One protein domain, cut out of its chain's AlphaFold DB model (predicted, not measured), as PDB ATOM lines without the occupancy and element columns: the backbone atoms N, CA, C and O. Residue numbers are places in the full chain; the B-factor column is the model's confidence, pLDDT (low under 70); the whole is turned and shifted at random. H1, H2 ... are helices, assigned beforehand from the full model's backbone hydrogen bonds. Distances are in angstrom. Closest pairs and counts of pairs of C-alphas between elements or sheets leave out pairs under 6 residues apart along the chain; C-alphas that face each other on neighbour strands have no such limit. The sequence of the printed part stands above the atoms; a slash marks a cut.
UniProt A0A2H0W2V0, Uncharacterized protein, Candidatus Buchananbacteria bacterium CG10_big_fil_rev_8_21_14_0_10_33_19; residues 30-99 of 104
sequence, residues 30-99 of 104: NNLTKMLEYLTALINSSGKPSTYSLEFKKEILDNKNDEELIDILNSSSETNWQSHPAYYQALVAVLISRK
ATOM      1  N   ASN A  30     -30.413 -22.839 161.341       87.50
ATOM      2  CA  ASN A  30     -30.122 -24.119 160.698       87.50
ATOM      3  C   ASN A  30     -29.155 -23.917 159.532       87.50
ATOM      4  O   ASN A  30     -28.209 -24.691 159.383       87.50
ATOM      5  N   ASN A  31     -29.369 -22.874 158.722       87.44
ATOM      6  CA  ASN A  31     -28.479 -22.588 157.602       87.44
ATOM      7  C   ASN A  31     -27.102 -22.116 158.081       87.44
ATOM      8  O   ASN A  31     -26.082 -22.582 157.574       87.44
ATOM      9  N   LEU A  32     -27.062 -21.283 159.129       88.62
ATOM     10  CA  LEU A  32     -25.818 -20.906 159.800       88.62
ATOM     11  C   LEU A  32     -25.055 -22.145 160.290       88.62
ATOM     12  O   LEU A  32     -23.872 -22.281 159.996       88.62
ATOM     13  N   THR A  33     -25.723 -23.057 161.000       89.69
ATOM     14  CA  THR A  33     -25.083 -24.270 161.540       89.69
ATOM     15  C   THR A  33     -24.479 -25.120 160.425       89.69
ATOM     16  O   THR A  33     -23.294 -25.444 160.479       89.69
ATOM     17  N   LYS A  34     -25.245 -25.391 159.358       90.88
ATOM     18  CA  LYS A  34     -24.757 -26.152 158.197       90.88
ATOM     19  C   LYS A  34     -23.568 -25.479 157.520       90.88
ATOM     20  O   LYS A  34     -22.590 -26.146 157.189       90.88
ATOM     21  N   MET A  35     -23.628 -24.159 157.339       90.56
ATOM     22  CA  MET A  35     -22.530 -23.392 156.756       90.56
ATOM     23  C   MET A  35     -21.260 -23.514 157.607       90.56
ATOM     24  O   MET A  35     -20.182 -23.752 157.068       90.56
ATOM     25  N   LEU A  36     -21.368 -23.390 158.933       89.75
ATOM     26  CA  LEU A  36     -20.228 -23.496 159.848       89.75
ATOM     27  C   LEU A  36     -19.604 -24.894 159.860       89.75
ATOM     28  O   LEU A  36     -18.378 -25.016 159.792       89.75
ATOM     29  N   GLU A  37     -20.429 -25.940 159.913       88.62
ATOM     30  CA  GLU A  37     -19.974 -27.331 159.825       88.62
ATOM     31  C   GLU A  37     -19.217 -27.572 158.517       88.62
ATOM     32  O   GLU A  37     -18.105 -28.109 158.522       88.62
ATOM     33  N   TYR A  38     -19.771 -27.092 157.402       87.50
ATOM     34  CA  TYR A  38     -19.176 -27.254 156.082       87.50
ATOM     35  C   TYR A  38     -17.854 -26.493 155.935       87.50
ATOM     36  O   TYR A  38     -16.852 -27.059 155.496       87.50
ATOM     37  N   LEU A  39     -17.810 -25.221 156.346       84.62
ATOM     38  CA  LEU A  39     -16.586 -24.416 156.310       84.62
ATOM     39  C   LEU A  39     -15.486 -25.029 157.188       84.62
ATOM     40  O   LEU A  39     -14.321 -25.038 156.788       84.62
ATOM     41  N   THR A  40     -15.845 -25.594 158.342       83.69
ATOM     42  CA  THR A  40     -14.906 -26.303 159.227       83.69
ATOM     43  C   THR A  40     -14.382 -27.584 158.573       83.69
ATOM     44  O   THR A  40     -13.174 -27.831 158.563       83.69
ATOM     45  N   ALA A  41     -15.265 -28.381 157.964       83.62
ATOM     46  CA  ALA A  41     -14.890 -29.587 157.228       83.62
ATOM     47  C   ALA A  41     -13.971 -29.272 156.034       83.62
ATOM     48  O   ALA A  41     -12.999 -29.992 155.789       83.62
ATOM     49  N   LEU A  42     -14.216 -28.164 155.327       77.75
ATOM     50  CA  LEU A  42     -13.362 -27.695 154.238       77.75
ATOM     51  C   LEU A  42     -11.959 -27.314 154.714       77.75
ATOM     52  O   LEU A  42     -10.985 -27.715 154.080       77.75
ATOM     53  N   ILE A  43     -11.828 -26.581 155.825       72.06
ATOM     54  CA  ILE A  43     -10.515 -26.222 156.394       72.06
ATOM     55  C   ILE A  43      -9.716 -27.487 156.730       72.06
ATOM     56  O   ILE A  43      -8.546 -27.599 156.359       72.06
ATOM     57  N   ASN A  44     -10.366 -28.457 157.378       72.81
ATOM     58  CA  ASN A  44      -9.730 -29.701 157.813       72.81
ATOM     59  C   ASN A  44      -9.346 -30.631 156.649       72.81
ATOM     60  O   ASN A  44      -8.390 -31.392 156.768       72.81
ATOM     61  N   SER A  45     -10.070 -30.575 155.528       70.50
ATOM     62  CA  SER A  45      -9.828 -31.425 154.352       70.50
ATOM     63  C   SER A  45      -8.890 -30.803 153.315       70.50
ATOM     64  O   SER A  45      -8.156 -31.527 152.646       70.50
ATOM     65  N   SER A  46      -8.892 -29.475 153.167       61.44
ATOM     66  CA  SER A  46      -8.227 -28.808 152.038       61.44
ATOM     67  C   SER A  46      -6.748 -28.510 152.284       61.44
ATOM     68  O   SER A  46      -5.998 -28.353 151.322       61.44
ATOM     69  N   GLY A  47      -6.303 -28.382 153.542       54.28
ATOM     70  CA  GLY A  47      -4.899 -28.132 153.917       54.28
ATOM     71  C   GLY A  47      -4.249 -26.863 153.332       54.28
ATOM     72  O   GLY A  47      -3.092 -26.572 153.633       54.28
ATOM     73  N   LYS A  48      -4.957 -26.102 152.490       49.47
ATOM     74  CA  LYS A  48      -4.495 -24.882 151.830       49.47
ATOM     75  C   LYS A  48      -5.632 -23.858 151.802       49.47
ATOM     76  O   LYS A  48      -6.730 -24.195 151.356       49.47
ATOM     77  N   PRO A  49      -5.393 -22.618 152.258       52.03
ATOM     78  CA  PRO A  49      -6.387 -21.557 152.183       52.03
ATOM     79  C   PRO A  49      -6.702 -21.238 150.717       52.03
ATOM     80  O   PRO A  49      -5.812 -21.242 149.864       52.03
ATOM     81  N   SER A  50      -7.975 -20.966 150.417       54.84
ATOM     82  CA  SER A  50      -8.392 -20.540 149.080       54.84
ATOM     83  C   SER A  50      -7.637 -19.276 148.662       54.84
ATOM     84  O   SER A  50      -7.482 -18.359 149.464       54.84
ATOM     85  N   THR A  51      -7.235 -19.197 147.397       54.00
ATOM     86  CA  THR A  51      -6.412 -18.133 146.787       54.00
ATOM     87  C   THR A  51      -7.034 -16.728 146.779       54.00
ATOM     88  O   THR A  51      -6.380 -15.779 146.355       54.00
ATOM     89  N   TYR A  52      -8.270 -16.561 147.251       55.09
ATOM     90  CA  TYR A  52      -8.902 -15.253 147.415       55.09
ATOM     91  C   TYR A  52      -8.587 -14.668 148.796       55.09
ATOM     92  O   TYR A  52      -8.960 -15.254 149.810       55.09
ATOM     93  N   SER A  53      -7.933 -13.499 148.832       62.94
ATOM     94  CA  SER A  53      -7.608 -12.804 150.086       62.94
ATOM     95  C   SER A  53      -8.875 -12.453 150.872       62.94
ATOM     96  O   SER A  53      -9.811 -11.843 150.347       62.94
ATOM     97  N   LEU A  54      -8.885 -12.841 152.146       64.62
ATOM     98  CA  LEU A  54     -10.000 -12.673 153.075       64.62
ATOM     99  C   LEU A  54     -10.280 -11.185 153.371       64.62
ATOM    100  O   LEU A  54     -11.434 -10.796 153.542       64.62
ATOM    101  N   GLU A  55      -9.241 -10.344 153.337       66.62
ATOM    102  CA  GLU A  55      -9.332  -8.895 153.571       66.62
ATOM    103  C   GLU A  55     -10.195  -8.190 152.517       66.62
ATOM    104  O   GLU A  55     -11.097  -7.430 152.864       66.62
ATOM    105  N   PHE A  56     -10.005  -8.522 151.235       69.56
ATOM    106  CA  PHE A  56     -10.793  -7.951 150.137       69.56
ATOM    107  C   PHE A  56     -12.287  -8.290 150.255       69.56
ATOM    108  O   PHE A  56     -13.154  -7.482 149.935       69.56
ATOM    109  N   LYS A  57     -12.618  -9.498 150.730       71.50
ATOM    110  CA  LYS A  57     -14.018  -9.913 150.908       71.50
ATOM    111  C   LYS A  57     -14.681  -9.208 152.084       71.50
ATOM    112  O   LYS A  57     -15.866  -8.901 152.000       71.50
ATOM    113  N   LYS A  58     -13.923  -8.935 153.146       69.00
ATOM    114  CA  LYS A  58     -14.425  -8.214 154.312       69.00
ATOM    115  C   LYS A  58     -14.832  -6.781 153.959       69.00
ATOM    116  O   LYS A  58     -15.924  -6.380 154.327       69.00
ATOM    117  N   GLU A  59     -14.044  -6.079 153.145       75.69
ATOM    118  CA  GLU A  59     -14.378  -4.721 152.681       75.69
ATOM    119  C   GLU A  59     -15.713  -4.669 151.909       75.69
ATOM    120  O   GLU A  59     -16.526  -3.766 152.105       75.69
ATOM    121  N   ILE A  60     -15.998  -5.681 151.079       83.31
ATOM    122  CA  ILE A  60     -17.277  -5.790 150.353       83.31
ATOM    123  C   ILE A  60     -18.455  -6.000 151.317       83.31
ATOM    124  O   ILE A  60     -19.540  -5.462 151.098       83.31
ATOM    125  N   LEU A  61     -18.256  -6.798 152.368       88.25
ATOM    126  CA  LEU A  61     -19.281  -7.131 153.358       88.25
ATOM    127  C   LEU A  61     -19.506  -6.008 154.377       88.25
ATOM    128  O   LEU A  61     -20.630  -5.817 154.828       88.25
ATOM    129  N   ASP A  62     -18.471  -5.236 154.703       84.56
ATOM    130  CA  ASP A  62     -18.556  -4.129 155.658       84.56
ATOM    131  C   ASP A  62     -19.486  -3.008 155.165       84.56
ATOM    132  O   ASP A  62     -20.108  -2.329 155.980       84.56
ATOM    133  N   ASN A  63     -19.661  -2.871 153.847       88.25
ATOM    134  CA  ASN A  63     -20.598  -1.918 153.241       88.25
ATOM    135  C   ASN A  63     -22.071  -2.365 153.285       88.25
ATOM    136  O   ASN A  63     -22.947  -1.585 152.914       88.25
ATOM    137  N   LYS A  64     -22.361  -3.603 153.701       91.00
ATOM    138  CA  LYS A  64     -23.727  -4.138 153.779       91.00
ATOM    139  C   LYS A  64     -24.367  -3.828 155.119       91.00
ATOM    140  O   LYS A  64     -23.673  -3.791 156.137       91.00
ATOM    141  N   ASN A  65     -25.680  -3.633 155.143       92.12
ATOM    142  CA  ASN A  65     -26.429  -3.540 156.395       92.12
ATOM    143  C   ASN A  65     -26.669  -4.936 157.012       92.12
ATOM    144  O   ASN A  65     -26.348  -5.960 156.410       92.12
ATOM    145  N   ASP A  66     -27.185  -4.982 158.239       91.69
ATOM    146  CA  ASP A  66     -27.339  -6.242 158.979       91.69
ATOM    147  C   ASP A  66     -28.357  -7.192 158.332       91.69
ATOM    148  O   ASP A  66     -28.126  -8.399 158.286       91.69
ATOM    149  N   GLU A  67     -29.437  -6.652 157.767       91.56
ATOM    150  CA  GLU A  67     -30.470  -7.416 157.059       91.56
ATOM    151  C   GLU A  67     -29.906  -8.060 155.786       91.56
ATOM    152  O   GLU A  67     -30.062  -9.259 155.580       91.56
ATOM    153  N   GLU A  68     -29.131  -7.313 154.997       93.12
ATOM    154  CA  GLU A  68     -28.442  -7.827 153.812       93.12
ATOM    155  C   GLU A  68     -27.453  -8.947 154.155       93.12
ATOM    156  O   GLU A  68     -27.301  -9.902 153.394       93.12
ATOM    157  N   LEU A  69     -26.738  -8.832 155.279       92.81
ATOM    158  CA  LEU A  69     -25.807  -9.870 155.723       92.81
ATOM    159  C   LEU A  69     -26.554 -11.151 156.114       92.81
ATOM    160  O   LEU A  69     -26.105 -12.248 155.769       92.81
ATOM    161  N   ILE A  70     -27.692 -11.013 156.799       90.31
ATOM    162  CA  ILE A  70     -28.555 -12.141 157.159       90.31
ATOM    163  C   ILE A  70     -29.175 -12.764 155.905       90.31
ATOM    164  O   ILE A  70     -29.171 -13.984 155.776       90.31
ATOM    165  N   ASP A  71     -29.619 -11.964 154.939       92.06
ATOM    166  CA  ASP A  71     -30.163 -12.457 153.673       92.06
ATOM    167  C   ASP A  71     -29.135 -13.237 152.864       92.06
ATOM    168  O   ASP A  71     -29.444 -14.298 152.319       92.06
ATOM    169  N   ILE A  72     -27.891 -12.757 152.798       92.31
ATOM    170  CA  ILE A  72     -26.803 -13.482 152.130       92.31
ATOM    171  C   ILE A  72     -26.575 -14.830 152.802       92.31
ATOM    172  O   ILE A  72     -26.354 -15.822 152.109       92.31
ATOM    173  N   LEU A  73     -26.626 -14.878 154.134       92.31
ATOM    174  CA  LEU A  73     -26.515 -16.131 154.862       92.31
ATOM    175  C   LEU A  73     -27.706 -17.041 154.551       92.31
ATOM    176  O   LEU A  73     -27.501 -18.171 154.118       92.31
ATOM    177  N   ASN A  74     -28.937 -16.562 154.711       92.31
ATOM    178  CA  ASN A  74     -30.160 -17.351 154.555       92.31
ATOM    179  C   ASN A  74     -30.368 -17.855 153.117       92.31
ATOM    180  O   ASN A  74     -30.854 -18.964 152.917       92.31
ATOM    181  N   SER A  75     -29.973 -17.071 152.112       91.50
ATOM    182  CA  SER A  75     -30.086 -17.438 150.691       91.50
ATOM    183  C   SER A  75     -28.922 -18.287 150.174       91.50
ATOM    184  O   SER A  75     -28.973 -18.786 149.048       91.50
ATOM    185  N   SER A  76     -27.862 -18.457 150.968       90.62
ATOM    186  CA  SER A  76     -26.701 -19.242 150.563       90.62
ATOM    187  C   SER A  76     -26.934 -20.747 150.688       90.62
ATOM    188  O   SER A  76     -27.639 -21.222 151.577       90.62
ATOM    189  N   SER A  77     -26.314 -21.496 149.780       90.38
ATOM    190  CA  SER A  77     -26.374 -22.954 149.705       90.38
ATOM    191  C   SER A  77     -24.983 -23.578 149.803       90.38
ATOM    192  O   SER A  77     -23.969 -22.902 149.608       90.38
ATOM    193  N   GLU A  78     -24.935 -24.893 150.011       87.25
ATOM    194  CA  GLU A  78     -23.692 -25.674 150.071       87.25
ATOM    195  C   GLU A  78     -22.768 -25.429 148.868       87.25
ATOM    196  O   GLU A  78     -21.578 -25.159 149.035       87.25
ATOM    197  N   THR A  79     -23.327 -25.392 147.654       86.56
ATOM    198  CA  THR A  79     -22.581 -25.091 146.423       86.56
ATOM    199  C   THR A  79     -21.911 -23.716 146.476       86.56
ATOM    200  O   THR A  79     -20.786 -23.543 145.991       86.56
ATOM    201  N   ASN A  80     -22.573 -22.715 147.070       87.62
ATOM    202  CA  ASN A  80     -21.993 -21.384 147.213       87.62
ATOM    203  C   ASN A  80     -20.824 -21.396 148.202       87.62
ATOM    204  O   ASN A  80     -19.776 -20.820 147.900       87.62
ATOM    205  N   TRP A  81     -20.992 -22.072 149.344       88.06
ATOM    206  CA  TRP A  81     -19.968 -22.193 150.383       88.06
ATOM    207  C   TRP A  81     -18.726 -22.910 149.863       88.06
ATOM    208  O   TRP A  81     -17.610 -22.460 150.115       88.06
ATOM    209  N   GLN A  82     -18.916 -23.968 149.073       82.38
ATOM    210  CA  GLN A  82     -17.833 -24.712 148.435       82.38
ATOM    211  C   GLN A  82     -17.072 -23.873 147.407       82.38
ATOM    212  O   GLN A  82     -15.846 -23.932 147.334       82.38
ATOM    213  N   SER A  83     -17.798 -23.084 146.615       81.88
ATOM    214  CA  SER A  83     -17.198 -22.269 145.556       81.88
ATOM    215  C   SER A  83     -16.451 -21.052 146.111       81.88
ATOM    216  O   SER A  83     -15.483 -20.592 145.508       81.88
ATOM    217  N   HIS A  84     -16.888 -20.517 147.258       84.50
ATOM    218  CA  HIS A  84     -16.353 -19.274 147.825       84.50
ATOM    219  C   HIS A  84     -16.137 -19.331 149.352       84.50
ATOM    220  O   HIS A  84     -16.620 -18.451 150.069       84.50
ATOM    221  N   PRO A  85     -15.375 -20.300 149.888       84.69
ATOM    222  CA  PRO A  85     -15.281 -20.521 151.333       84.69
ATOM    223  C   PRO A  85     -14.732 -19.310 152.098       84.69
ATOM    224  O   PRO A  85     -15.278 -18.950 153.138       84.69
ATOM    225  N   ALA A  86     -13.726 -18.605 151.567       84.12
ATOM    226  CA  ALA A  86     -13.192 -17.393 152.203       84.12
ATOM    227  C   ALA A  86     -14.205 -16.238 152.285       84.12
ATOM    228  O   ALA A  86     -14.163 -15.454 153.230       84.12
ATOM    229  N   TYR A  87     -15.133 -16.124 151.326       88.69
ATOM    230  CA  TYR A  87     -16.187 -15.105 151.380       88.69
ATOM    231  C   TYR A  87     -17.163 -15.384 152.524       88.69
ATOM    232  O   TYR A  87     -17.475 -14.483 153.294       88.69
ATOM    233  N   TYR A  88     -17.590 -16.638 152.677       90.50
ATOM    234  CA  TYR A  88     -18.507 -17.028 153.748       90.50
ATOM    235  C   TYR A  88     -17.829 -17.053 155.126       90.50
ATOM    236  O   TYR A  88     -18.460 -16.709 156.119       90.50
ATOM    237  N   GLN A  89     -16.523 -17.330 155.198       88.38
ATOM    238  CA  GLN A  89     -15.737 -17.095 156.417       88.38
ATOM    239  C   GLN A  89     -15.703 -15.609 156.798       88.38
ATOM    240  O   GLN A  89     -15.903 -15.269 157.963       88.38
ATOM    241  N   ALA A  90     -15.487 -14.716 155.825       89.81
ATOM    242  CA  ALA A  90     -15.542 -13.278 156.068       89.81
ATOM    243  C   ALA A  90     -16.951 -12.832 156.501       89.81
ATOM    244  O   ALA A  90     -17.064 -12.045 157.436       89.81
ATOM    245  N   LEU A  91     -18.013 -13.384 155.901       92.38
ATOM    246  CA  LEU A  91     -19.404 -13.128 156.298       92.38
ATOM    247  C   LEU A  91     -19.638 -13.485 157.766       92.38
ATOM    248  O   LEU A  91     -20.102 -12.642 158.529       92.38
ATOM    249  N   VAL A  92     -19.249 -14.691 158.187       90.62
ATOM    250  CA  VAL A  92     -19.348 -15.127 159.589       90.62
ATOM    251  C   VAL A  92     -18.568 -14.190 160.513       90.62
ATOM    252  O   VAL A  92     -19.084 -13.779 161.550       90.62
ATOM    253  N   ALA A  93     -17.350 -13.795 160.133       89.19
ATOM    254  CA  ALA A  93     -16.547 -12.870 160.930       89.19
ATOM    255  C   ALA A  93     -17.217 -11.492 161.090       89.19
ATOM    256  O   ALA A  93     -17.180 -10.921 162.183       89.19
ATOM    257  N   VAL A  94     -17.852 -10.967 160.035       90.88
ATOM    258  CA  VAL A  94     -18.614  -9.708 160.088       90.88
ATOM    259  C   VAL A  94     -19.856  -9.863 160.971       90.88
ATOM    260  O   VAL A  94     -20.072  -9.026 161.845       90.88
ATOM    261  N   LEU A  95     -20.614 -10.957 160.834       90.56
ATOM    262  CA  LEU A  95     -21.785 -11.242 161.675       90.56
ATOM    263  C   LEU A  95     -21.416 -11.316 163.172       90.56
ATOM    264  O   LEU A  95     -22.113 -10.738 164.006       90.56
ATOM    265  N   ILE A  96     -20.289 -11.953 163.521       89.38
ATOM    266  CA  ILE A  96     -19.759 -11.979 164.900       89.38
ATOM    267  C   ILE A  96     -19.348 -10.571 165.346       89.38
ATOM    268  O   ILE A  96     -19.696 -10.139 166.445       89.38
ATOM    269  N   SER A  97     -18.610  -9.837 164.504       89.56
ATOM    270  CA  SER A  97     -18.127  -8.486 164.823       89.56
ATOM    271  C   SER A  97     -19.271  -7.511 165.102       89.56
ATOM    272  O   SER A  97     -19.128  -6.617 165.936       89.56
ATOM    273  N   ARG A  98     -20.406  -7.689 164.420       88.75
ATOM    274  CA  ARG A  98     -21.626  -6.896 164.607       88.75
ATOM    275  C   ARG A  98     -22.549  -7.433 165.700       88.75
ATOM    276  O   ARG A  98     -23.592  -6.845 165.951       88.75
ATOM    277  N   LYS A  99     -22.144  -8.501 166.398       88.12
ATOM    278  CA  LYS A  99     -22.911  -9.164 167.468       88.12
ATOM    279  C   LYS A  99     -24.265  -9.720 167.001       88.12
ATOM    280  O   LYS A  99     -25.161  -9.892 167.821       88.12
TER     281      LYS A  99
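AT A GLANCE: This is residues 30 to 99 of the 104 residues of an uncharacterized protein of Candidatus Buchananbacteria bacterium CG10_big_fil_rev_8_21_14_0_10_33_19 (UniProt A0A2H0W2V0). The long helix H1 forms one side and H2 the opposite side, with H3 between them at one end, round the core helix H5; short H4 packs on H1. The 70 printed residues have five named helices, H1 to H5 in chain order, and no named strand: all helix. The whole is compact, radius of gyration of the C-alphas 11.5 A, spanning 32 by 27 by 20 A.

IN THESE COORDINATES: Find C-alpha 30 at (-30.122, -24.119, 160.698), where H1, residues 30 to 46, begins its 24.0 A. H2 is residues 54 to 62, 12.4 A; H3 66 to 75, 14.2 A; H4 78 to 83, 8.6 A. H5, residues 85 to 97, 18.3 A, ends at (-18.127, -8.486, 164.823).

HOW THE PARTS SIT: H1 touches H4 at a steep tilt of 39 degrees; the closest C-alphas, Met 35 and Trp 81, are 7.0 A apart. H1 only just touches H5, with 3 pairs of C-alphas within 8 A, Leu 39 and Pro 85 closest at 6.5 A. H2 touches H5 at 52 degrees, steep; C-alphas Lys 58 and Ala 90 are closest, 5.5 A. Every O i to N i+4 pair is within hydrogen-bond range in H1, H3, H4 and H5, and 4 of 5 in H2.

THE WHOLE: The farthest C-alphas, Gly 47 and Glu 67, are 33.1 A apart. The printed part has no cut and no long link; pLDDT is under 70 at residues 46 to 56 and 58.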